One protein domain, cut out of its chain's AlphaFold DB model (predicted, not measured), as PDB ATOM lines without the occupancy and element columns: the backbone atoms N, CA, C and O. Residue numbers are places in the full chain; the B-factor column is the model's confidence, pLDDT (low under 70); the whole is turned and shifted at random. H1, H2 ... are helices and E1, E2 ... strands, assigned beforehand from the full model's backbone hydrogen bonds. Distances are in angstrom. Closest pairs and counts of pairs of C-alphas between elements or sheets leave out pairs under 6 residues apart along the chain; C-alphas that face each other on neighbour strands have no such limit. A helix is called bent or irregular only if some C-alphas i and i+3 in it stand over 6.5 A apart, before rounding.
ATOM      1  N   GLU A  30      11.972 -45.949   0.816       85.06
ATOM      2  CA  GLU A  30      11.879 -47.212   0.069       85.06
ATOM      3  C   GLU A  30      11.161 -47.082  -1.282       85.06
ATOM      4  O   GLU A  30      11.477 -47.799  -2.235       85.06
ATOM      5  N   VAL A  31      10.199 -46.161  -1.394       83.69
ATOM      6  CA  VAL A  31       9.428 -45.955  -2.630       83.69
ATOM      7  C   VAL A  31       9.990 -44.831  -3.506       83.69
ATOM      8  O   VAL A  31       9.546 -44.663  -4.645       83.69
ATOM      9  N   TYR A  32      10.994 -44.089  -3.037       83.75
ATOM     10  CA  TYR A  32      11.545 -42.922  -3.728       83.75
ATOM     11  C   TYR A  32      12.635 -43.317  -4.731       83.75
ATOM     12  O   TYR A  32      13.829 -43.292  -4.439       83.75
ATOM     13  N   THR A  33      12.237 -43.685  -5.952       86.19
ATOM     14  CA  THR A  33      13.174 -44.081  -7.018       86.19
ATOM     15  C   THR A  33      12.773 -43.518  -8.378       86.19
ATOM     16  O   THR A  33      11.593 -43.265  -8.631       86.19
ATOM     17  N   LEU A  34      13.740 -43.386  -9.295       85.19
ATOM     18  CA  LEU A  34      13.460 -42.989 -10.682       85.19
ATOM     19  C   LEU A  34      12.512 -43.982 -11.378       85.19
ATOM     20  O   LEU A  34      11.590 -43.567 -12.068       85.19
ATOM     21  N   LYS A  35      12.680 -45.286 -11.125       85.38
ATOM     22  CA  LYS A  35      11.805 -46.338 -11.663       85.38
ATOM     23  C   LYS A  35      10.340 -46.133 -11.260       85.38
ATOM     24  O   LYS A  35       9.443 -46.311 -12.080       85.38
ATOM     25  N   ASN A  36      10.089 -45.766 -10.004       83.19
ATOM     26  CA  ASN A  36       8.733 -45.470  -9.542       83.19
ATOM     27  C   ASN A  36       8.224 -44.147 -10.121       83.19
ATOM     28  O   ASN A  36       7.063 -44.079 -10.521       83.19
ATOM     29  N   ALA A  37       9.095 -43.140 -10.254       81.75
ATOM     30  CA  ALA A  37       8.748 -41.866 -10.877       81.75
ATOM     31  C   ALA A  37       8.261 -42.024 -12.321       81.75
ATOM     32  O   ALA A  37       7.194 -41.526 -12.664       81.75
ATOM     33  N   GLU A  38       8.982 -42.789 -13.139       79.25
ATOM     34  CA  GLU A  38       8.597 -43.081 -14.526       79.25
ATOM     35  C   GLU A  38       7.292 -43.890 -14.613       79.25
ATOM     36  O   GLU A  38       6.515 -43.726 -15.550       79.25
ATOM     37  N   LYS A  39       6.998 -44.736 -13.617       79.12
ATOM     38  CA  LYS A  39       5.740 -45.498 -13.554       79.12
ATOM     39  C   LYS A  39       4.541 -44.634 -13.148       79.12
ATOM     40  O   LYS A  39       3.421 -44.865 -13.612       79.12
ATOM     41  N   GLU A  40       4.731 -43.691 -12.229       76.56
ATOM     42  CA  GLU A  40       3.658 -42.826 -11.729       76.56
ATOM     43  C   GLU A  40       3.396 -41.617 -12.634       76.56
ATOM     44  O   GLU A  40       2.233 -41.256 -12.840       76.56
ATOM     45  N   ALA A  41       4.449 -41.039 -13.204       79.06
ATOM     46  CA  ALA A  41       4.426 -39.902 -14.114       79.06
ATOM     47  C   ALA A  41       5.047 -40.321 -15.466       79.06
ATOM     48  O   ALA A  41       6.229 -40.081 -15.708       79.06
ATOM     49  N   PRO A  42       4.271 -40.974 -16.354       69.19
ATOM     50  CA  PRO A  42       4.810 -41.677 -17.523       69.19
ATOM     51  C   PRO A  42       5.236 -40.760 -18.674       69.19
ATOM     52  O   PRO A  42       5.717 -41.245 -19.696       69.19
ATOM     53  N   PHE A  43       5.040 -39.446 -18.545       74.19
ATOM     54  CA  PHE A  43       5.298 -38.496 -19.618       74.19
ATOM     55  C   PHE A  43       6.430 -37.547 -19.262       74.19
ATOM     56  O   PHE A  43       6.435 -36.941 -18.191       74.19
ATOM     57  N   LEU A  44       7.346 -37.368 -20.209       71.38
ATOM     58  CA  LEU A  44       8.354 -36.319 -20.174       71.38
ATOM     59  C   LEU A  44       7.726 -34.974 -20.573       71.38
ATOM     60  O   LEU A  44       6.991 -34.907 -21.559       71.38
ATOM     61  N   HIS A  45       8.039 -33.896 -19.849       68.19
ATOM     62  CA  HIS A  45       7.472 -32.579 -20.126       68.19
ATOM     63  C   HIS A  45       8.000 -31.951 -21.415       68.19
ATOM     64  O   HIS A  45       9.207 -31.811 -21.597       68.19
ATOM     65  N   GLU A  46       7.089 -31.507 -22.290       54.09
ATOM     66  CA  GLU A  46       7.442 -30.902 -23.584       54.09
ATOM     67  C   GLU A  46       8.018 -29.478 -23.442       54.09
ATOM     68  O   GLU A  46       8.896 -29.095 -24.215       54.09
ATOM     69  N   TYR A  47       7.584 -28.688 -22.446       53.50
ATOM     70  CA  TYR A  47       8.202 -27.381 -22.160       53.50
ATOM     71  C   TYR A  47       9.612 -27.529 -21.570       53.50
ATOM     72  O   TYR A  47       9.798 -27.726 -20.372       53.50
ATOM     73  N   ARG A  48      10.596 -27.351 -22.454       51.72
ATOM     74  CA  ARG A  48      12.044 -27.275 -22.208       51.72
ATOM     75  C   ARG A  48      12.534 -25.906 -21.714       51.72
ATOM     76  O   ARG A  48      13.736 -25.678 -21.669       51.72
ATOM     77  N   TYR A  49      11.645 -24.961 -21.413       41.62
ATOM     78  CA  TYR A  49      11.994 -23.541 -21.544       41.62
ATOM     79  C   TYR A  49      12.936 -22.945 -20.489       41.62
ATOM     80  O   TYR A  49      13.307 -21.797 -20.659       41.62
ATOM     81  N   ASN A  50      13.390 -23.685 -19.471       46.12
ATOM     82  CA  ASN A  50      14.405 -23.192 -18.521       46.12
ATOM     83  C   ASN A  50      15.337 -24.291 -17.970       46.12
ATOM     84  O   ASN A  50      15.890 -24.146 -16.886       46.12
ATOM     85  N   LEU A  51      15.509 -25.409 -18.681       53.12
ATOM     86  CA  LEU A  51      16.357 -26.514 -18.217       53.12
ATOM     87  C   LEU A  51      17.735 -26.354 -18.852       53.12
ATOM     88  O   LEU A  51      17.947 -26.687 -20.022       53.12
ATOM     89  N   THR A  52      18.661 -25.762 -18.104       49.88
ATOM     90  CA  THR A  52      20.008 -25.463 -18.588       49.88
ATOM     91  C   THR A  52      20.718 -26.786 -18.910       49.88
ATOM     92  O   THR A  52      20.950 -27.633 -18.052       49.88
ATOM     93  N   ASN A  53      21.074 -26.979 -20.181       55.94
ATOM     94  CA  ASN A  53      22.064 -27.962 -20.645       55.94
ATOM     95  C   ASN A  53      21.622 -29.442 -20.714       55.94
ATOM     96  O   ASN A  53      22.476 -30.326 -20.733       55.94
ATOM     97  N   GLY A  54      20.318 -29.748 -20.769       59.88
ATOM     98  CA  GLY A  54      19.821 -31.123 -21.003       59.88
ATOM     99  C   GLY A  54      20.057 -32.115 -19.852       59.88
ATOM    100  O   GLY A  54      19.768 -33.303 -19.978       59.88
ATOM    101  N   LYS A  55      20.566 -31.618 -18.723       67.25
ATOM    102  CA  LYS A  55      20.797 -32.361 -17.478       67.25
ATOM    103  C   LYS A  55      19.558 -32.440 -16.593       67.25
ATOM    104  O   LYS A  55      19.544 -33.177 -15.614       67.25
ATOM    105  N   GLU A  56      18.521 -31.699 -16.945       71.44
ATOM    106  CA  GLU A  56      17.325 -31.548 -16.139       71.44
ATOM    107  C   GLU A  56      16.101 -31.875 -16.986       71.44
ATOM    108  O   GLU A  56      16.033 -31.497 -18.158       71.44
ATOM    109  N   TYR A  57      15.141 -32.590 -16.411       73.06
ATOM    110  CA  TYR A  57      13.864 -32.869 -17.058       73.06
ATOM    111  C   TYR A  57      12.753 -33.069 -16.038       73.06
ATOM    112  O   TYR A  57      12.983 -33.362 -14.866       73.06
ATOM    113  N   LEU A  58      11.526 -32.897 -16.515       75.44
ATOM    114  CA  LEU A  58      10.319 -33.061 -15.728       75.44
ATOM    115  C   LEU A  58       9.570 -34.298 -16.219       75.44
ATOM    116  O   LEU A  58       9.372 -34.457 -17.423       75.44
ATOM    117  N   LEU A  59       9.142 -35.147 -15.293       74.62
ATOM    118  CA  LEU A  59       8.130 -36.172 -15.530       74.62
ATOM    119  C   LEU A  59       6.819 -35.674 -14.932       74.62
ATOM    120  O   LEU A  59       6.844 -35.146 -13.824       74.62
ATOM    121  N   TYR A  60       5.681 -35.826 -15.600       73.44
ATOM    122  CA  TYR A  60       4.406 -35.407 -15.012       73.44
ATOM    123  C   TYR A  60       3.221 -36.303 -15.354       73.44
ATOM    124  O   TYR A  60       3.215 -37.061 -16.327       73.44
ATOM    125  N   ASN A  61       2.160 -36.120 -14.574       71.62
ATOM    126  CA  ASN A  61       0.783 -36.337 -14.981       71.62
ATOM    127  C   ASN A  61      -0.013 -35.025 -14.822       71.62
ATOM    128  O   ASN A  61       0.313 -34.167 -14.002       71.62
ATOM    129  N   TYR A  62      -1.042 -34.838 -15.644       62.19
ATOM    130  CA  TYR A  62      -1.951 -33.700 -15.511       62.19
ATOM    131  C   TYR A  62      -3.360 -34.157 -15.907       62.19
ATOM    132  O   TYR A  62      -3.525 -34.704 -17.004       62.19
ATOM    133  N   PRO A  63      -4.373 -34.008 -15.039       56.69
ATOM    134  CA  PRO A  63      -5.717 -34.459 -15.357       56.69
ATOM    135  C   PRO A  63      -6.386 -33.560 -16.408       56.69
ATOM    136  O   PRO A  63      -6.209 -32.344 -16.440       56.69
ATOM    137  N   GLU A  64      -7.208 -34.171 -17.260       51.41
ATOM    138  CA  GLU A  64      -7.945 -33.492 -18.335       51.41
ATOM    139  C   GLU A  64      -8.886 -32.388 -17.810       51.41
ATOM    140  O   GLU A  64      -9.074 -31.376 -18.477       51.41
ATOM    141  N   SER A  65      -9.421 -32.539 -16.589       51.66
ATOM    142  CA  SER A  65     -10.375 -31.609 -15.959       51.66
ATOM    143  C   SER A  65      -9.812 -30.221 -15.632       51.66
ATOM    144  O   SER A  65     -10.572 -29.324 -15.281       51.66
ATOM    145  N   VAL A  66      -8.496 -30.037 -15.745       48.72
ATOM    146  CA  VAL A  66      -7.790 -28.772 -15.494       48.72
ATOM    147  C   VAL A  66      -6.972 -28.317 -16.713       48.72
ATOM    148  O   VAL A  66      -6.178 -27.383 -16.603       48.72
ATOM    149  N   SER A  67      -7.130 -28.965 -17.881       55.47
ATOM    150  CA  SER A  67      -6.326 -28.720 -19.094       55.47
ATOM    151  C   SER A  67      -7.105 -28.030 -20.210       55.47
ATOM    152  O   SER A  67      -8.228 -28.403 -20.532       55.47
ATOM    153  N   ILE A  68      -6.451 -27.076 -20.875       53.28
ATOM    154  CA  ILE A  68      -6.940 -26.396 -22.085       53.28
ATOM    155  C   ILE A  68      -6.726 -27.203 -23.381       53.28
ATOM    156  O   ILE A  68      -7.207 -26.785 -24.431       53.28
ATOM    157  N   ASN A  69      -6.012 -28.341 -23.357       52.75
ATOM    158  CA  ASN A  69      -5.702 -29.107 -24.576       52.75
ATOM    159  C   ASN A  69      -5.756 -30.641 -24.365       52.75
ATOM    160  O   ASN A  69      -4.718 -31.263 -24.148       52.75
ATOM    161  N   PRO A  70      -6.944 -31.270 -24.433       51.09
ATOM    162  CA  PRO A  70      -7.256 -32.585 -23.843       51.09
ATOM    163  C   PRO A  70      -6.722 -33.838 -24.574       51.09
ATOM    164  O   PRO A  70      -6.621 -34.904 -23.969       51.09
ATOM    165  N   LYS A  71      -6.292 -33.748 -25.839       48.75
ATOM    166  CA  LYS A  71      -6.020 -34.937 -26.686       48.75
ATOM    167  C   LYS A  71      -4.829 -35.826 -26.273       48.75
ATOM    168  O   LYS A  71      -4.734 -36.942 -26.770       48.75
ATOM    169  N   LYS A  72      -3.927 -35.373 -25.390       52.19
ATOM    170  CA  LYS A  72      -2.769 -36.158 -24.899       52.19
ATOM    171  C   LYS A  72      -2.968 -36.763 -23.489       52.19
ATOM    172  O   LYS A  72      -2.054 -37.398 -22.977       52.19
ATOM    173  N   TRP A  73      -4.134 -36.577 -22.853       56.16
ATOM    174  CA  TRP A  73      -4.265 -36.635 -21.379       56.16
ATOM    175  C   TRP A  73      -5.283 -37.654 -20.840       56.16
ATOM    176  O   TRP A  73      -5.433 -37.808 -19.627       56.16
ATOM    177  N   THR A  74      -5.981 -38.369 -21.721       50.16
ATOM    178  CA  THR A  74      -7.180 -39.152 -21.375       50.16
ATOM    179  C   THR A  74      -6.882 -40.434 -20.577       50.16
ATOM    180  O   THR A  74      -7.704 -40.845 -19.767       50.16
ATOM    181  N   ILE A  75      -5.694 -41.040 -20.726       50.06
ATOM    182  CA  ILE A  75      -5.349 -42.356 -20.130       50.06
ATOM    183  C   ILE A  75      -5.186 -42.302 -18.595       50.06
ATOM    184  O   ILE A  75      -5.354 -43.308 -17.914       50.06
ATOM    185  N   LEU A  76      -4.865 -41.134 -18.025       56.34
ATOM    186  CA  LEU A  76      -4.529 -40.984 -16.600       56.34
ATOM    187  C   LEU A  76      -5.630 -40.339 -15.745       56.34
ATOM    188  O   LEU A  76      -5.465 -40.237 -14.527       56.34
ATOM    189  N   LYS A  77      -6.738 -39.913 -16.363       54.56
ATOM    190  CA  LYS A  77      -7.839 -39.189 -15.711       54.56
ATOM    191  C   LYS A  77      -8.415 -39.942 -14.511       54.56
ATOM    192  O   LYS A  77      -8.617 -39.333 -13.465       54.56
ATOM    193  N   ASP A  78      -8.588 -41.255 -14.643       57.97
ATOM    194  CA  ASP A  78      -9.187 -42.086 -13.594       57.97
ATOM    195  C   ASP A  78      -8.213 -42.365 -12.440       57.97
ATOM    196  O   ASP A  78      -8.631 -42.512 -11.297       57.97
ATOM    197  N   LYS A  79      -6.903 -42.394 -12.716       60.59
ATOM    198  CA  LYS A  79      -5.866 -42.697 -11.714       60.59
ATOM    199  C   LYS A  79      -5.481 -41.494 -10.853       60.59
ATOM    200  O   LYS A  79      -5.100 -41.655  -9.697       60.59
ATOM    201  N   TYR A  80      -5.571 -40.288 -11.407       64.69
ATOM    202  CA  TYR A  80      -5.107 -39.055 -10.766       64.69
ATOM    203  C   TYR A  80      -6.190 -37.979 -10.729       64.69
ATOM    204  O   TYR A  80      -5.888 -36.792 -10.847       64.69
ATOM    205  N   ALA A  81      -7.455 -38.379 -10.578       65.69
ATOM    206  CA  ALA A  81      -8.561 -37.438 -10.461       65.69
ATOM    207  C   ALA A  81      -8.212 -36.342  -9.435       65.69
ATOM    208  O   ALA A  81      -7.808 -36.628  -8.304       65.69
ATOM    209  N   TYR A  82      -8.287 -35.083  -9.875       72.12
ATOM    210  CA  TYR A  82      -7.996 -33.894  -9.062       72.12
ATOM    211  C   TYR A  82      -6.569 -33.795  -8.499       72.12
ATOM    212  O   TYR A  82      -6.327 -32.999  -7.595       72.12
ATOM    213  N   THR A  83      -5.623 -34.576  -9.031       77.56
ATOM    214  CA  THR A  83      -4.229 -34.614  -8.581       77.56
ATOM    215  C   THR A  83      -3.282 -34.337  -9.744       77.56
ATOM    216  O   THR A  83      -3.289 -35.042 -10.747       77.56
ATOM    217  N   GLN A  84      -2.441 -33.323  -9.592       79.81
ATOM    218  CA  GLN A  84      -1.282 -33.068 -10.436       79.81
ATOM    219  C   GLN A  84      -0.053 -33.608  -9.710       79.81
ATOM    220  O   GLN A  84       0.168 -33.297  -8.544       79.81
ATOM    221  N   LEU A  85       0.755 -34.414 -10.377       82.19
ATOM    222  CA  LEU A  85       1.998 -34.963  -9.856       82.19
ATOM    223  C   LEU A  85       3.077 -34.720 -10.895       82.19
ATOM    224  O   LEU A  85       2.941 -35.107 -12.054       82.19
ATOM    225  N   TYR A  86       4.178 -34.130 -10.461       82.88
ATOM    226  CA  TYR A  86       5.370 -34.036 -11.274       82.88
ATOM    227  C   TYR A  86       6.615 -34.367 -10.471       82.88
ATOM    228  O   TYR A  86       6.696 -34.172  -9.255       82.88
ATOM    229  N   TYR A  87       7.601 -34.862 -11.194       85.31
ATOM    230  CA  TYR A  87       8.942 -35.070 -10.713       85.31
ATOM    231  C   TYR A  87       9.881 -34.193 -11.505       85.31
ATOM    232  O   TYR A  87       9.782 -34.108 -12.725       85.31
ATOM    233  N   TYR A  88      10.820 -33.582 -10.810       85.00
ATOM    234  CA  TYR A  88      11.956 -32.922 -11.415       85.00
ATOM    235  C   TYR A  88      13.185 -33.789 -11.190       85.00
ATOM    236  O   TYR A  88      13.512 -34.153 -10.059       85.00
ATOM    237  N   VAL A  89      13.829 -34.150 -12.290       85.31
ATOM    238  CA  VAL A  89      15.047 -34.946 -12.310       85.31
ATOM    239  C   VAL A  89      16.184 -34.026 -12.702       85.31
ATOM    240  O   VAL A  89      16.133 -33.407 -13.762       85.31
ATOM    241  N   CYS A  90      17.213 -33.962 -11.867       84.44
ATOM    242  CA  CYS A  90      18.439 -33.235 -12.158       84.44
ATOM    243  C   CYS A  90      19.624 -34.200 -12.140       84.44
ATOM    244  O   CYS A  90      19.794 -34.977 -11.200       84.44
ATOM    245  N   LYS A  91      20.437 -34.169 -13.191       84.62
ATOM    246  CA  LYS A  91      21.642 -34.982 -13.345       84.62
ATOM    247  C   LYS A  91      22.861 -34.075 -13.284       84.62
ATOM    248  O   LYS A  91      23.186 -33.406 -14.262       84.62
ATOM    249  N   GLU A  92      23.565 -34.077 -12.162       84.00
ATOM    250  CA  GLU A  92      24.851 -33.388 -12.045       84.00
ATOM    251  C   GLU A  92      25.961 -34.425 -11.899       84.00
ATOM    252  O   GLU A  92      25.915 -35.283 -11.016       84.00
ATOM    253  N   GLU A  93      26.954 -34.350 -12.790       82.88
ATOM    254  CA  GLU A  93      28.059 -35.310 -12.861       82.88
ATOM    255  C   GLU A  93      27.546 -36.765 -12.941       82.88
ATOM    256  O   GLU A  93      26.818 -37.106 -13.873       82.88
ATOM    257  N   ASN A  94      27.894 -37.603 -11.955       83.44
ATOM    258  CA  ASN A  94      27.483 -39.003 -11.834       83.44
ATOM    259  C   ASN A  94      26.313 -39.207 -10.852       83.44
ATOM    260  O   ASN A  94      26.037 -40.335 -10.441       83.44
ATOM    261  N   LYS A  95      25.640 -38.131 -10.430       86.31
ATOM    262  CA  LYS A  95      24.533 -38.179  -9.468       86.31
ATOM    263  C   LYS A  95      23.219 -37.811 -10.142       86.31
ATOM    264  O   LYS A  95      23.159 -36.961 -11.026       86.31
ATOM    265  N   THR A  96      22.148 -38.469  -9.705       87.25
ATOM    266  CA  THR A  96      20.774 -38.149 -10.103       87.25
ATOM    267  C   THR A  96      20.001 -37.725  -8.869       87.25
ATOM    268  O   THR A  96      19.885 -38.486  -7.910       87.25
ATOM    269  N   TYR A  97      19.454 -36.521  -8.918       86.81
ATOM    270  CA  TYR A  97      18.601 -35.950  -7.896       86.81
ATOM    271  C   TYR A  97      17.164 -35.985  -8.379       86.81
ATOM    272  O   TYR A  97      16.871 -35.640  -9.525       86.81
ATOM    273  N   LEU A  98      16.271 -36.409  -7.495       87.75
ATOM    274  CA  LEU A  98      14.849 -36.487  -7.767       87.75
ATOM    275  C   LEU A  98      14.128 -35.590  -6.761       87.75
ATOM    276  O   LEU A  98      14.422 -35.602  -5.568       87.75
ATOM    277  N   PHE A  99      13.232 -34.767  -7.285       87.12
ATOM    278  CA  PHE A  99      12.299 -33.935  -6.545       87.12
ATOM    279  C   PHE A  99      10.900 -34.332  -6.982       87.12
ATOM    280  O   PHE A  99      10.665 -34.516  -8.173       87.12
ATOM    281  N   ARG A 100       9.962 -34.428  -6.044       88.69
ATOM    282  CA  ARG A 100       8.567 -34.753  -6.340       88.69
ATOM    283  C   ARG A 100       7.665 -33.682  -5.763       88.69
ATOM    284  O   ARG A 100       7.804 -33.336  -4.593       88.69
ATOM    285  N   SER A 101       6.707 -33.228  -6.556       88.38
ATOM    286  CA  SER A 101       5.657 -32.319  -6.129       88.38
ATOM    287  C   SER A 101       4.304 -32.851  -6.567       88.38
ATOM    288  O   SER A 101       4.109 -33.234  -7.721       88.38
ATOM    289  N   MET A 102       3.376 -32.895  -5.622       87.81
ATOM    290  CA  MET A 102       1.987 -33.238  -5.865       87.81
ATOM    291  C   MET A 102       1.111 -32.064  -5.462       87.81
ATOM    292  O   MET A 102       1.211 -31.618  -4.330       87.81
ATOM    293  N   CYS A 103       0.213 -31.624  -6.333       87.06
ATOM    294  CA  CYS A 103      -0.891 -30.740  -5.988       87.06
ATOM    295  C   CYS A 103      -2.204 -31.519  -6.080       87.06
ATOM    296  O   CYS A 103      -2.460 -32.184  -7.083       87.06
ATOM    297  N   LYS A 104      -3.039 -31.464  -5.045       85.44
ATOM    298  CA  LYS A 104      -4.339 -32.130  -5.011       85.44
ATOM    299  C   LYS A 104      -5.427 -31.172  -4.554       85.44
ATOM    300  O   LYS A 104      -5.282 -30.501  -3.530       85.44
ATOM    301  N   TYR A 105      -6.530 -31.168  -5.298       84.75
ATOM    302  CA  TYR A 105      -7.763 -30.515  -4.880       84.75
ATOM    303  C   TYR A 105      -8.578 -31.448  -3.987       84.75
ATOM    304  O   TYR A 105      -8.757 -32.632  -4.276       84.75
ATOM    305  N   LEU A 106      -9.069 -30.893  -2.890       82.88
ATOM    306  CA  LEU A 106      -9.906 -31.550  -1.908       82.88
ATOM    307  C   LEU A 106     -11.361 -31.124  -2.072       82.88
ATOM    308  O   LEU A 106     -11.666 -29.974  -2.389       82.88
ATOM    309  N   GLU A 107     -12.270 -32.042  -1.769       83.12
ATOM    310  CA  GLU A 107     -13.695 -31.721  -1.672       83.12
ATOM    311  C   GLU A 107     -13.979 -30.836  -0.447       83.12
ATOM    312  O   GLU A 107     -14.683 -29.823  -0.549       83.12
ATOM    313  N   GLN A 108     -13.372 -31.193   0.692       85.94
ATOM    314  CA  GLN A 108     -13.471 -30.480   1.963       85.94
ATOM    315  C   GLN A 108     -12.300 -29.510   2.155       85.94
ATOM    316  O   GLN A 108     -11.147 -29.844   1.892       85.94
ATOM    317  N   GLU A 109     -12.601 -28.312   2.658       89.44
ATOM    318  CA  GLU A 109     -11.584 -27.313   2.980       89.44
ATOM    319  C   GLU A 109     -10.772 -27.681   4.221       89.44
ATOM    320  O   GLU A 109     -11.315 -28.095   5.246       89.44
ATOM    321  N   ILE A 110      -9.468 -27.442   4.125       88.00
ATOM    322  CA  ILE A 110      -8.514 -27.442   5.224       88.00
ATOM    323  C   ILE A 110      -8.002 -26.011   5.382       88.00
ATOM    324  O   ILE A 110      -7.391 -25.421   4.489       88.00
ATOM    325  N   THR A 111      -8.295 -25.435   6.539       87.25
ATOM    326  CA  THR A 111      -8.105 -24.006   6.836       87.25
ATOM    327  C   THR A 111      -7.067 -23.749   7.919       87.25
ATOM    328  O   THR A 111      -6.734 -22.594   8.171       87.25
ATOM    329  N   ASN A 112      -6.568 -24.802   8.568       90.75
ATOM    330  CA  ASN A 112      -5.546 -24.724   9.605       90.75
ATOM    331  C   ASN A 112      -4.742 -26.041   9.707       90.75
ATOM    332  O   ASN A 112      -5.163 -27.064   9.153       90.75
ATOM    333  N   PRO A 113      -3.574 -26.028  10.380       91.31
ATOM    334  CA  PRO A 113      -2.732 -27.212  10.561       91.31
ATOM    335  C   PRO A 113      -3.420 -28.368  11.290       91.31
ATOM    336  O   PRO A 113      -3.230 -29.522  10.914       91.31
ATOM    337  N   GLU A 114      -4.270 -28.102  12.281       92.31
ATOM    338  CA  GLU A 114      -4.952 -29.145  13.055       92.31
ATOM    339  C   GLU A 114      -5.883 -29.987  12.172       92.31
ATOM    340  O   GLU A 114      -5.889 -31.219  12.248       92.31
ATOM    341  N   GLN A 115      -6.622 -29.335  11.270       92.69
ATOM    342  CA  GLN A 115      -7.450 -29.996  10.260       92.69
ATOM    343  C   GLN A 115      -6.602 -30.822   9.287       92.69
ATOM    344  O   GLN A 115      -7.010 -31.919   8.905       92.69
ATOM    345  N   TYR A 116      -5.413 -30.335   8.921       91.38
ATOM    346  CA  TYR A 116      -4.486 -31.087   8.079       91.38
ATOM    347  C   TYR A 116      -3.969 -32.355   8.776       91.38
ATOM    348  O   TYR A 116      -3.924 -33.427   8.171       91.38
ATOM    349  N   HIS A 117      -3.646 -32.280  10.066       91.94
ATOM    350  CA  HIS A 117      -3.224 -33.447  10.841       91.94
ATOM    351  C   HIS A 117      -4.340 -34.487  10.990       91.94
ATOM    352  O   HIS A 117      -4.092 -35.687  10.840       91.94
ATOM    353  N   ALA A 118      -5.578 -34.041  11.225       92.25
ATOM    354  CA  ALA A 118      -6.747 -34.917  11.245       92.25
ATOM    355  C   ALA A 118      -6.975 -35.593   9.881       92.25
ATOM    356  O   ALA A 118      -7.268 -36.789   9.823       92.25
ATOM    357  N   PHE A 119      -6.782 -34.846   8.792       91.00
ATOM    358  CA  PHE A 119      -6.824 -35.367   7.429       91.00
ATOM    359  C   PHE A 119      -5.769 -36.460   7.201       91.00
ATOM    360  O   PHE A 119      -6.125 -37.565   6.803       91.00
ATOM    361  N   LEU A 120      -4.498 -36.208   7.533       91.12
ATOM    362  CA  LEU A 120      -3.430 -37.207   7.397       91.12
ATOM    363  C   LEU A 120      -3.724 -38.492   8.180       91.12
ATOM    364  O   LEU A 120      -3.535 -39.588   7.656       91.12
ATOM    365  N   LYS A 121      -4.249 -38.370   9.402       91.12
ATOM    366  CA  LYS A 121      -4.635 -39.531  10.213       91.12
ATOM    367  C   LYS A 121      -5.745 -40.351   9.556       91.12
ATOM    368  O   LYS A 121      -5.690 -41.578   9.582       91.12
ATOM    369  N   LYS A 122      -6.734 -39.689   8.948       89.81
ATOM    370  CA  LYS A 122      -7.816 -40.348   8.198       89.81
ATOM    371  C   LYS A 122      -7.292 -41.082   6.960       89.81
ATOM    372  O   LYS A 122      -7.791 -42.156   6.647       89.81
ATOM    373  N   GLU A 123      -6.269 -40.537   6.307       85.31
ATOM    374  CA  GLU A 123      -5.580 -41.165   5.170       85.31
ATOM    375  C   GLU A 123      -4.607 -42.289   5.592       85.31
ATOM    376  O   GLU A 123      -3.941 -42.877   4.744       85.31
ATOM    377  N   GLY A 124      -4.518 -42.607   6.891       89.75
ATOM    378  CA  GLY A 124      -3.705 -43.706   7.416       89.75
ATOM    379  C   GLY A 124      -2.283 -43.324   7.835       89.75
ATOM    380  O   GLY A 124      -1.518 -44.198   8.239       89.75
ATOM    381  N   TYR A 125      -1.914 -42.041   7.800       91.00
ATOM    382  CA  TYR A 125      -0.602 -41.580   8.260       91.00
ATOM    383  C   TYR A 125      -0.639 -41.276   9.760       91.00
ATOM    384  O   TYR A 125      -1.385 -40.404  10.207       91.00
ATOM    385  N   SER A 126       0.185 -41.970  10.548       83.81
ATOM    386  CA  SER A 126       0.218 -41.801  12.012       83.81
ATOM    387  C   SER A 126       1.614 -41.602  12.613       83.81
ATOM    388  O   SER A 126       1.703 -41.029  13.694       83.81
ATOM    389  N   ASP A 127       2.684 -41.926  11.878       89.00
ATOM    390  CA  ASP A 127       4.069 -41.906  12.382       89.00
ATOM    391  C   ASP A 127       4.943 -40.820  11.731       89.00
ATOM    392  O   ASP A 127       6.122 -41.026  11.438       89.00
ATOM    393  N   TYR A 128       4.368 -39.651  11.444       93.44
ATOM    394  CA  TYR A 128       5.141 -38.507  10.958       93.44
ATOM    395  C   TYR A 128       5.579 -37.600  12.109       93.44
ATOM    396  O   TYR A 128       4.854 -37.385  13.080       93.44
ATOM    397  N   LYS A 129       6.758 -36.998  11.966       93.88
ATOM    398  CA  LYS A 129       7.276 -35.983  12.885       93.88
ATOM    399  C   LYS A 129       7.110 -34.605  12.265       93.88
ATOM    400  O   LYS A 129       7.727 -34.322  11.244       93.88
ATOM    401  N   VAL A 130       6.338 -33.725  12.896       92.19
ATOM    402  CA  VAL A 130       6.316 -32.305  12.513       92.19
ATOM    403  C   VAL A 130       7.635 -31.665  12.946       92.19
ATOM    404  O   VAL A 130       8.038 -31.788  14.102       92.19
ATOM    405  N   ILE A 131       8.326 -31.038  12.000       89.69
ATOM    406  CA  ILE A 131       9.575 -30.306  12.236       89.69
ATOM    407  C   ILE A 131       9.247 -28.843  12.509       89.69
ATOM    408  O   ILE A 131       9.752 -28.285  13.477       89.69
ATOM    409  N   ASP A 132       8.403 -28.246  11.669       87.19
ATOM    410  CA  ASP A 132       8.034 -26.838  11.775       87.19
ATOM    411  C   ASP A 132       6.691 -26.564  11.076       87.19
ATOM    412  O   ASP A 132       6.212 -27.346  10.246       87.19
ATOM    413  N   THR A 133       6.043 -25.463  11.441       88.38
ATOM    414  CA  THR A 133       4.776 -25.006  10.876       88.38
ATOM    415  C   THR A 133       4.735 -23.487  10.847       88.38
ATOM    416  O   THR A 133       4.728 -22.826  11.882       88.38
ATOM    417  N   THR A 134       4.601 -22.925   9.650       85.19
ATOM    418  CA  THR A 134       4.458 -21.485   9.438       85.19
ATOM    419  C   THR A 134       3.123 -21.170   8.782       85.19
ATOM    420  O   THR A 134       2.498 -21.991   8.105       85.19
ATOM    421  N   SER A 135       2.630 -19.958   9.014       83.44
ATOM    422  CA  SER A 135       1.405 -19.478   8.387       83.44
ATOM    423  C   SER A 135       1.598 -18.061   7.889       83.44
ATOM    424  O   SER A 135       1.876 -17.162   8.678       83.44
ATOM    425  N   THR A 136       1.408 -17.853   6.593       78.62
ATOM    426  CA  THR A 136       1.612 -16.559   5.947       78.62
ATOM    427  C   THR A 136       0.337 -16.085   5.269       78.62
ATOM    428  O   THR A 136      -0.443 -16.862   4.713       78.62
ATOM    429  N   ILE A 137       0.096 -14.780   5.338       76.06
ATOM    430  CA  ILE A 137      -0.976 -14.134   4.586       76.06
ATOM    431  C   ILE A 137      -0.446 -13.931   3.167       76.06
ATOM    432  O   ILE A 137       0.515 -13.191   2.970       76.06
ATOM    433  N   PHE A 138      -1.021 -14.636   2.192       64.56
ATOM    434  CA  PHE A 138      -0.487 -14.675   0.827       64.56
ATOM    435  C   PHE A 138      -1.145 -13.643  -0.097       64.56
ATOM    436  O   PHE A 138      -0.472 -13.078  -0.952       64.56
ATOM    437  N   TYR A 139      -2.448 -13.388   0.061       57.56
ATOM    438  CA  TYR A 139      -3.187 -12.444  -0.785       57.56
ATOM    439  C   TYR A 139      -4.329 -11.778  -0.007       57.56
ATOM    440  O   TYR A 139      -5.380 -12.384   0.222       57.56
ATOM    441  N   GLY A 140      -4.113 -10.525   0.409       57.16
ATOM    442  CA  GLY A 140      -5.068  -9.759   1.220       57.16
ATOM    443  C   GLY A 140      -5.445 -10.454   2.542       57.16
ATOM    444  O   GLY A 140      -4.874 -11.484   2.889       57.16
ATOM    445  N   PRO A 141      -6.431  -9.948   3.297       56.75
ATOM    446  CA  PRO A 141      -6.809 -10.528   4.591       56.75
ATOM    447  C   PRO A 141      -7.530 -11.891   4.492       56.75
ATOM    448  O   PRO A 141      -7.876 -12.469   5.519       56.75
ATOM    449  N   TYR A 142      -7.769 -12.424   3.286       59.75
ATOM    450  CA  TYR A 142      -8.707 -13.535   3.058       59.75
ATOM    451  C   TYR A 142      -8.066 -14.865   2.637       59.75
ATOM    452  O   TYR A 142      -8.767 -15.884   2.579       59.75
ATOM    453  N   LEU A 143      -6.762 -14.879   2.330       72.25
ATOM    454  CA  LEU A 143      -6.056 -16.096   1.933       72.25
ATOM    455  C   LEU A 143      -4.810 -16.321   2.796       72.25
ATOM    456  O   LEU A 143      -3.737 -15.762   2.553       72.25
ATOM    457  N   LYS A 144      -4.971 -17.183   3.800       83.44
ATOM    458  CA  LYS A 144      -3.883 -17.700   4.628       83.44
ATOM    459  C   LYS A 144      -3.334 -18.969   3.984       83.44
ATOM    460  O   LYS A 144      -4.091 -19.898   3.704       83.44
ATOM    461  N   ARG A 145      -2.028 -18.991   3.726       86.56
ATOM    462  CA  ARG A 145      -1.291 -20.185   3.318       86.56
ATOM    463  C   ARG A 145      -0.590 -20.751   4.536       86.56
ATOM    464  O   ARG A 145       0.117 -20.038   5.245       86.56
ATOM    465  N   HIS A 146      -0.767 -22.040   4.748       89.19
ATOM    466  CA  HIS A 146      -0.038 -22.778   5.766       89.19
ATOM    467  C   HIS A 146       1.079 -23.558   5.102       89.19
ATOM    468  O   HIS A 146       0.860 -24.146   4.040       89.19
ATOM    469  N   THR A 147       2.253 -23.560   5.727       89.94
ATOM    470  CA  THR A 147       3.364 -24.420   5.330       89.94
ATOM    471  C   THR A 147       3.760 -25.295   6.510       89.94
ATOM    472  O   THR A 147       4.036 -24.780   7.588       89.94
ATOM    473  N   ILE A 148       3.776 -26.609   6.319       91.44
ATOM    474  CA  ILE A 148       4.208 -27.585   7.321       91.44
ATOM    475  C   ILE A 148       5.418 -28.310   6.759       91.44
ATOM    476  O   ILE A 148       5.357 -28.839   5.649       91.44
ATOM    477  N   LEU A 149       6.498 -28.365   7.527       91.31
ATOM    478  CA  LEU A 149       7.603 -29.273   7.262       91.31
ATOM    479  C   LEU A 149       7.482 -30.449   8.220       91.31
ATOM    480  O   LEU A 149       7.476 -30.273   9.439       91.31
ATOM    481  N   LEU A 150       7.389 -31.652   7.670       93.06
ATOM    482  CA  LEU A 150       7.359 -32.885   8.449       93.06
ATOM    483  C   LEU A 150       8.304 -33.927   7.862       93.06
ATOM    484  O   LEU A 150       8.694 -33.853   6.698       93.06
ATOM    485  N   GLU A 151       8.661 -34.908   8.676       92.12
ATOM    486  CA  GLU A 151       9.398 -36.097   8.273       92.12
ATOM    487  C   GLU A 151       8.485 -37.319   8.362       92.12
ATOM    488  O   GLU A 151       7.796 -37.513   9.363       92.12
ATOM    489  N   TYR A 152       8.480 -38.137   7.316       92.62
ATOM    490  CA  TYR A 152       7.752 -39.399   7.263       92.62
ATOM    491  C   TYR A 152       8.572 -40.418   6.474       92.62
ATOM    492  O   TYR A 152       9.117 -40.095   5.423       92.62
ATOM    493  N   GLY A 153       8.709 -41.639   7.000       89.38
ATOM    494  CA  GLY A 153       9.384 -42.732   6.293       89.38
ATOM    495  C   GLY A 153      10.812 -42.429   5.823       89.38
ATOM    496  O   GLY A 153      11.211 -42.917   4.770       89.38
ATOM    497  N   GLY A 154      11.558 -41.592   6.552       88.06
ATOM    498  CA  GLY A 154      12.918 -41.182   6.183       88.06
ATOM    499  C   GLY A 154      12.996 -40.044   5.159       88.06
ATOM    500  O   GLY A 154      14.088 -39.697   4.727       88.06
ATOM    501  N   ILE A 155      11.876 -39.426   4.779       88.00
ATOM    502  CA  ILE A 155      11.811 -38.323   3.811       88.00
ATOM    503  C   ILE A 155      11.242 -37.074   4.476       88.00
ATOM    504  O   ILE A 155      10.311 -37.150   5.277       88.00
ATOM    505  N   ARG A 156      11.774 -35.901   4.109       90.44
ATOM    506  CA  ARG A 156      11.155 -34.619   4.470       90.44
ATOM    507  C   ARG A 156      10.119 -34.229   3.427       90.44
ATOM    508  O   ARG A 156      10.391 -34.252   2.223       90.44
ATOM    509  N   HIS A 157       8.955 -33.824   3.911       91.56
ATOM    510  CA  HIS A 157       7.850 -33.316   3.120       91.56
ATOM    511  C   HIS A 157       7.550 -31.885   3.532       91.56
ATOM    512  O   HIS A 157       7.313 -31.607   4.707       91.56
ATOM    513  N   GLN A 158       7.527 -30.990   2.554       91.75
ATOM    514  CA  GLN A 158       7.032 -29.641   2.728       91.75
ATOM    515  C   GLN A 158       5.634 -29.561   2.133       91.75
ATOM    516  O   GLN A 158       5.433 -29.720   0.928       91.75
ATOM    517  N   ILE A 159       4.664 -29.307   2.994       92.00
ATOM    518  CA  ILE A 159       3.262 -29.230   2.636       92.00
ATOM    519  C   ILE A 159       2.852 -27.778   2.637       92.00
ATOM    520  O   ILE A 159       3.049 -27.089   3.630       92.00
ATOM    521  N   ARG A 160       2.247 -27.323   1.547       90.81
ATOM    522  CA  ARG A 160       1.617 -26.010   1.445       90.81
ATOM    523  C   ARG A 160       0.141 -26.211   1.189       90.81
ATOM    524  O   ARG A 160      -0.206 -26.926   0.257       90.81
ATOM    525  N   PHE A 161      -0.729 -25.575   1.958       89.75
ATOM    526  CA  PHE A 161      -2.160 -25.661   1.683       89.75
ATOM    527  C   PHE A 161      -2.890 -24.340   1.875       89.75
ATOM    528  O   PHE A 161      -2.522 -23.495   2.700       89.75
ATOM    529  N   THR A 162      -3.935 -24.186   1.064       83.88
ATOM    530  CA  THR A 162      -4.881 -23.069   1.069       83.88
ATOM    531  C   THR A 162      -6.272 -23.606   0.753       83.88
ATOM    532  O   THR A 162      -6.528 -24.015  -0.380       83.88
ATOM    533  N   ARG A 163      -7.194 -23.565   1.723       84.88
ATOM    534  CA  ARG A 163      -8.590 -24.011   1.557       84.88
ATOM    535  C   ARG A 163      -8.681 -25.435   0.990       84.88
ATOM    536  O   ARG A 163      -8.491 -26.395   1.721       84.88
ATOM    537  N   LYS A 164      -8.981 -25.577  -0.304       87.75
ATOM    538  CA  LYS A 164      -9.183 -26.861  -0.993       87.75
ATOM    539  C   LYS A 164      -7.946 -27.381  -1.707       87.75
ATOM    540  O   LYS A 164      -8.021 -28.434  -2.314       87.75
ATOM    541  N   GLU A 165      -6.836 -26.662  -1.693       88.06
ATOM    542  CA  GLU A 165      -5.637 -27.067  -2.423       88.06
ATOM    543  C   GLU A 165      -4.534 -27.451  -1.441       88.06
ATOM    544  O   GLU A 165      -4.190 -26.661  -0.558       88.06
ATOM    545  N   ILE A 166      -3.978 -28.653  -1.606       90.44
ATOM    546  CA  ILE A 166      -2.760 -29.090  -0.923       90.44
ATOM    547  C   ILE A 166      -1.680 -29.353  -1.962       90.44
ATOM    548  O   ILE A 166      -1.870 -30.154  -2.870       90.44
ATOM    549  N   THR A 167      -0.513 -28.759  -1.757       90.88
ATOM    550  CA  THR A 167       0.730 -29.120  -2.427       90.88
ATOM    551  C   THR A 167       1.655 -29.846  -1.453       90.88
ATOM    552  O   THR A 167       1.895 -29.349  -0.356       90.88
ATOM    553  N   VAL A 168       2.206 -30.993  -1.847       92.00
ATOM    554  CA  VAL A 168       3.225 -31.744  -1.106       92.00
ATOM    555  C   VAL A 168       4.488 -31.854  -1.947       92.00
ATOM    556  O   VAL A 168       4.506 -32.525  -2.978       92.00
ATOM    557  N   GLU A 169       5.563 -31.242  -1.472       91.94
ATOM    558  CA  GLU A 169       6.907 -31.354  -2.034       91.94
ATOM    559  C   GLU A 169       7.723 -32.333  -1.187       91.94
ATOM    560  O   GLU A 169       7.765 -32.214   0.034       91.94
ATOM    561  N   SER A 170       8.331 -33.341  -1.814       91.00
ATOM    562  CA  SER A 170       8.980 -34.467  -1.125       91.00
ATOM    563  C   SER A 170      10.433 -34.617  -1.541       91.00
ATOM    564  O   SER A 170      10.738 -34.623  -2.741       91.00
ATOM    565  N   TYR A 171      11.306 -34.821  -0.555       87.25
ATOM    566  CA  TYR A 171      12.745 -34.773  -0.766       87.25
ATOM    567  C   TYR A 171      13.503 -35.838   0.029       87.25
ATOM    568  O   TYR A 171      13.468 -35.880   1.267       87.25
ATOM    569  N   LEU A 172      14.230 -36.677  -0.704       87.38
ATOM    570  CA  LEU A 172      15.003 -37.776  -0.143       87.38
ATOM    571  C   LEU A 172      16.057 -37.271   0.845       87.38
ATOM    572  O   LEU A 172      16.776 -36.318   0.541       87.38
ATOM    573  N   LYS A 173      16.194 -37.933   2.000       84.44
ATOM    574  CA  LYS A 173      17.145 -37.534   3.048       84.44
ATOM    575  C   LYS A 173      18.580 -37.449   2.556       84.44
ATOM    576  O   LYS A 173      19.245 -36.448   2.800       84.44
ATOM    577  N   SER A 174      19.022 -38.431   1.776       86.12
ATOM    578  CA  SER A 174      20.353 -38.434   1.154       86.12
ATOM    579  C   SER A 174      20.584 -37.292   0.149       86.12
ATOM    580  O   SER A 174      21.727 -37.026  -0.216       86.12
ATOM    581  N   GLN A 175      19.528 -36.599  -0.287       87.12
ATOM    582  CA  GLN A 175      19.576 -35.500  -1.257       87.12
ATOM    583  C   GLN A 175      19.206 -34.140  -0.646       87.12
ATOM    584  O   GLN A 175      19.163 -33.149  -1.374       87.12
ATOM    585  N   GLN A 176      18.949 -34.062   0.665       81.69
ATOM    586  CA  GLN A 176      18.514 -32.825   1.326       81.69
ATOM    587  C   GLN A 176      19.523 -31.692   1.141       81.69
ATOM    588  O   GLN A 176      19.137 -30.659   0.609       81.69
ATOM    589  N   ASN A 177      20.807 -31.922   1.433       82.88
ATOM    590  CA  ASN A 177      21.855 -30.903   1.273       82.88
ATOM    591  C   ASN A 177      21.900 -30.328  -0.152       82.88
ATOM    592  O   ASN A 177      22.082 -29.129  -0.349       82.88
TER     593      ASN A 177
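This is residues 30 to 177 of the 202 residues of an uncharacterized protein of Psychroserpens sp. NJDZ02 (UniProt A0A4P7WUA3). One antiparallel sheet, twisted, makes a wall in the order E1 E2 E3 E6 E5 E4 and curls round the helix H2; H1 packs on the same face, over E1 and E2. The long strand E6 folds back on itself, one leg pairing with E5 and the other with E3, and the short H3 follows it. Residues 62 to 82 form a long loop between E1 and E2. The printed part has 148 residues, with three named helices and six named strands in the order H1 E1 E2 E3 H2 E4 E5 E6 H3. The class is mixed, helices and strands, and the whole is compact, with a radius of gyration of the C-alphas of 16.5 A and spans of 41 by 37 by 32 A.

Start at E3, residues 95 to 110, and E6, residues 155 to 172: N 102 and O 168 are 2.9 A apart, within hydrogen-bond range. E6 bends by 175 degrees, and its pairing is staggered: residues 163 to 171 pair with E3, residues 155 to 161 with E5, residues 143 to 152. There look at N 159 and O 148, 2.8 A. Beyond E5 comes the edge strand E4, residues 129 to 139, with N 134 and O 147 at 2.8 A. On the other side of E3 find E2, residues 83 to 92, with N 88 and O 99 at 2.8 A, then the edge strand E1, residues 56 to 61, with N 59 and O 87 at 2.8 A. E1 E2 E3 and E4 E5 E6 are meanders, each strand the antiparallel neighbour of the one before. H2, residues 113 to 122, makes two layers with the sheet, a helix on one face; its closest C-alphas to E3 are those of Tyr 116 and Ile 110, 6.1 A. H1, residues 34 to 40, is on the same face at a height over the sheet of 8.4 A, along the strands at 18 degrees to E2 on the local plane; the closest C-alphas are those of Ala 37 and Tyr 87, 6.8 A. H1 and H2 are apart. H3, residues 173 to 177, stands only just at the sheet's level, at 3.6 A, and is irregular, C-alphas 174 and 177 being 7.7 A apart. Every O i to N i+4 pair is within hydrogen-bond range in H1 and H2; in H3 it is 0 of 1, beside 1 of 2 O i to N i+3 pairs.

Find C-alpha 34 at (13.460, -42.989, -10.682), where H1 begins; it is 9.9 A long. E1 is 17.3 A long, E2 29.3 A, E4 29.2 A and E5 27.6 A. E3 runs 37.7 A from C-alpha 95 at (24.533, -38.179, -9.468) and bends by 108 degrees at residue 107. H2 is 14.3 A long. The first and last C-alphas of E6 are 5.1 A apart. H3, 8.3 A long, ends at C-alpha 177, at (21.855, -30.903, 1.273).

The C-alphas of Asn 94 and Pro 141, the two farthest apart, are 47.5 A from each other. The printed part has no cut. The links from H1 to E1 and from E1 to E2 are long, with 15 and 21 residues. Mean pLDDT of the printed part is 78.3; residue 42 and residues 45 to 55, 62 to 81 and 138 to 142 are under 70.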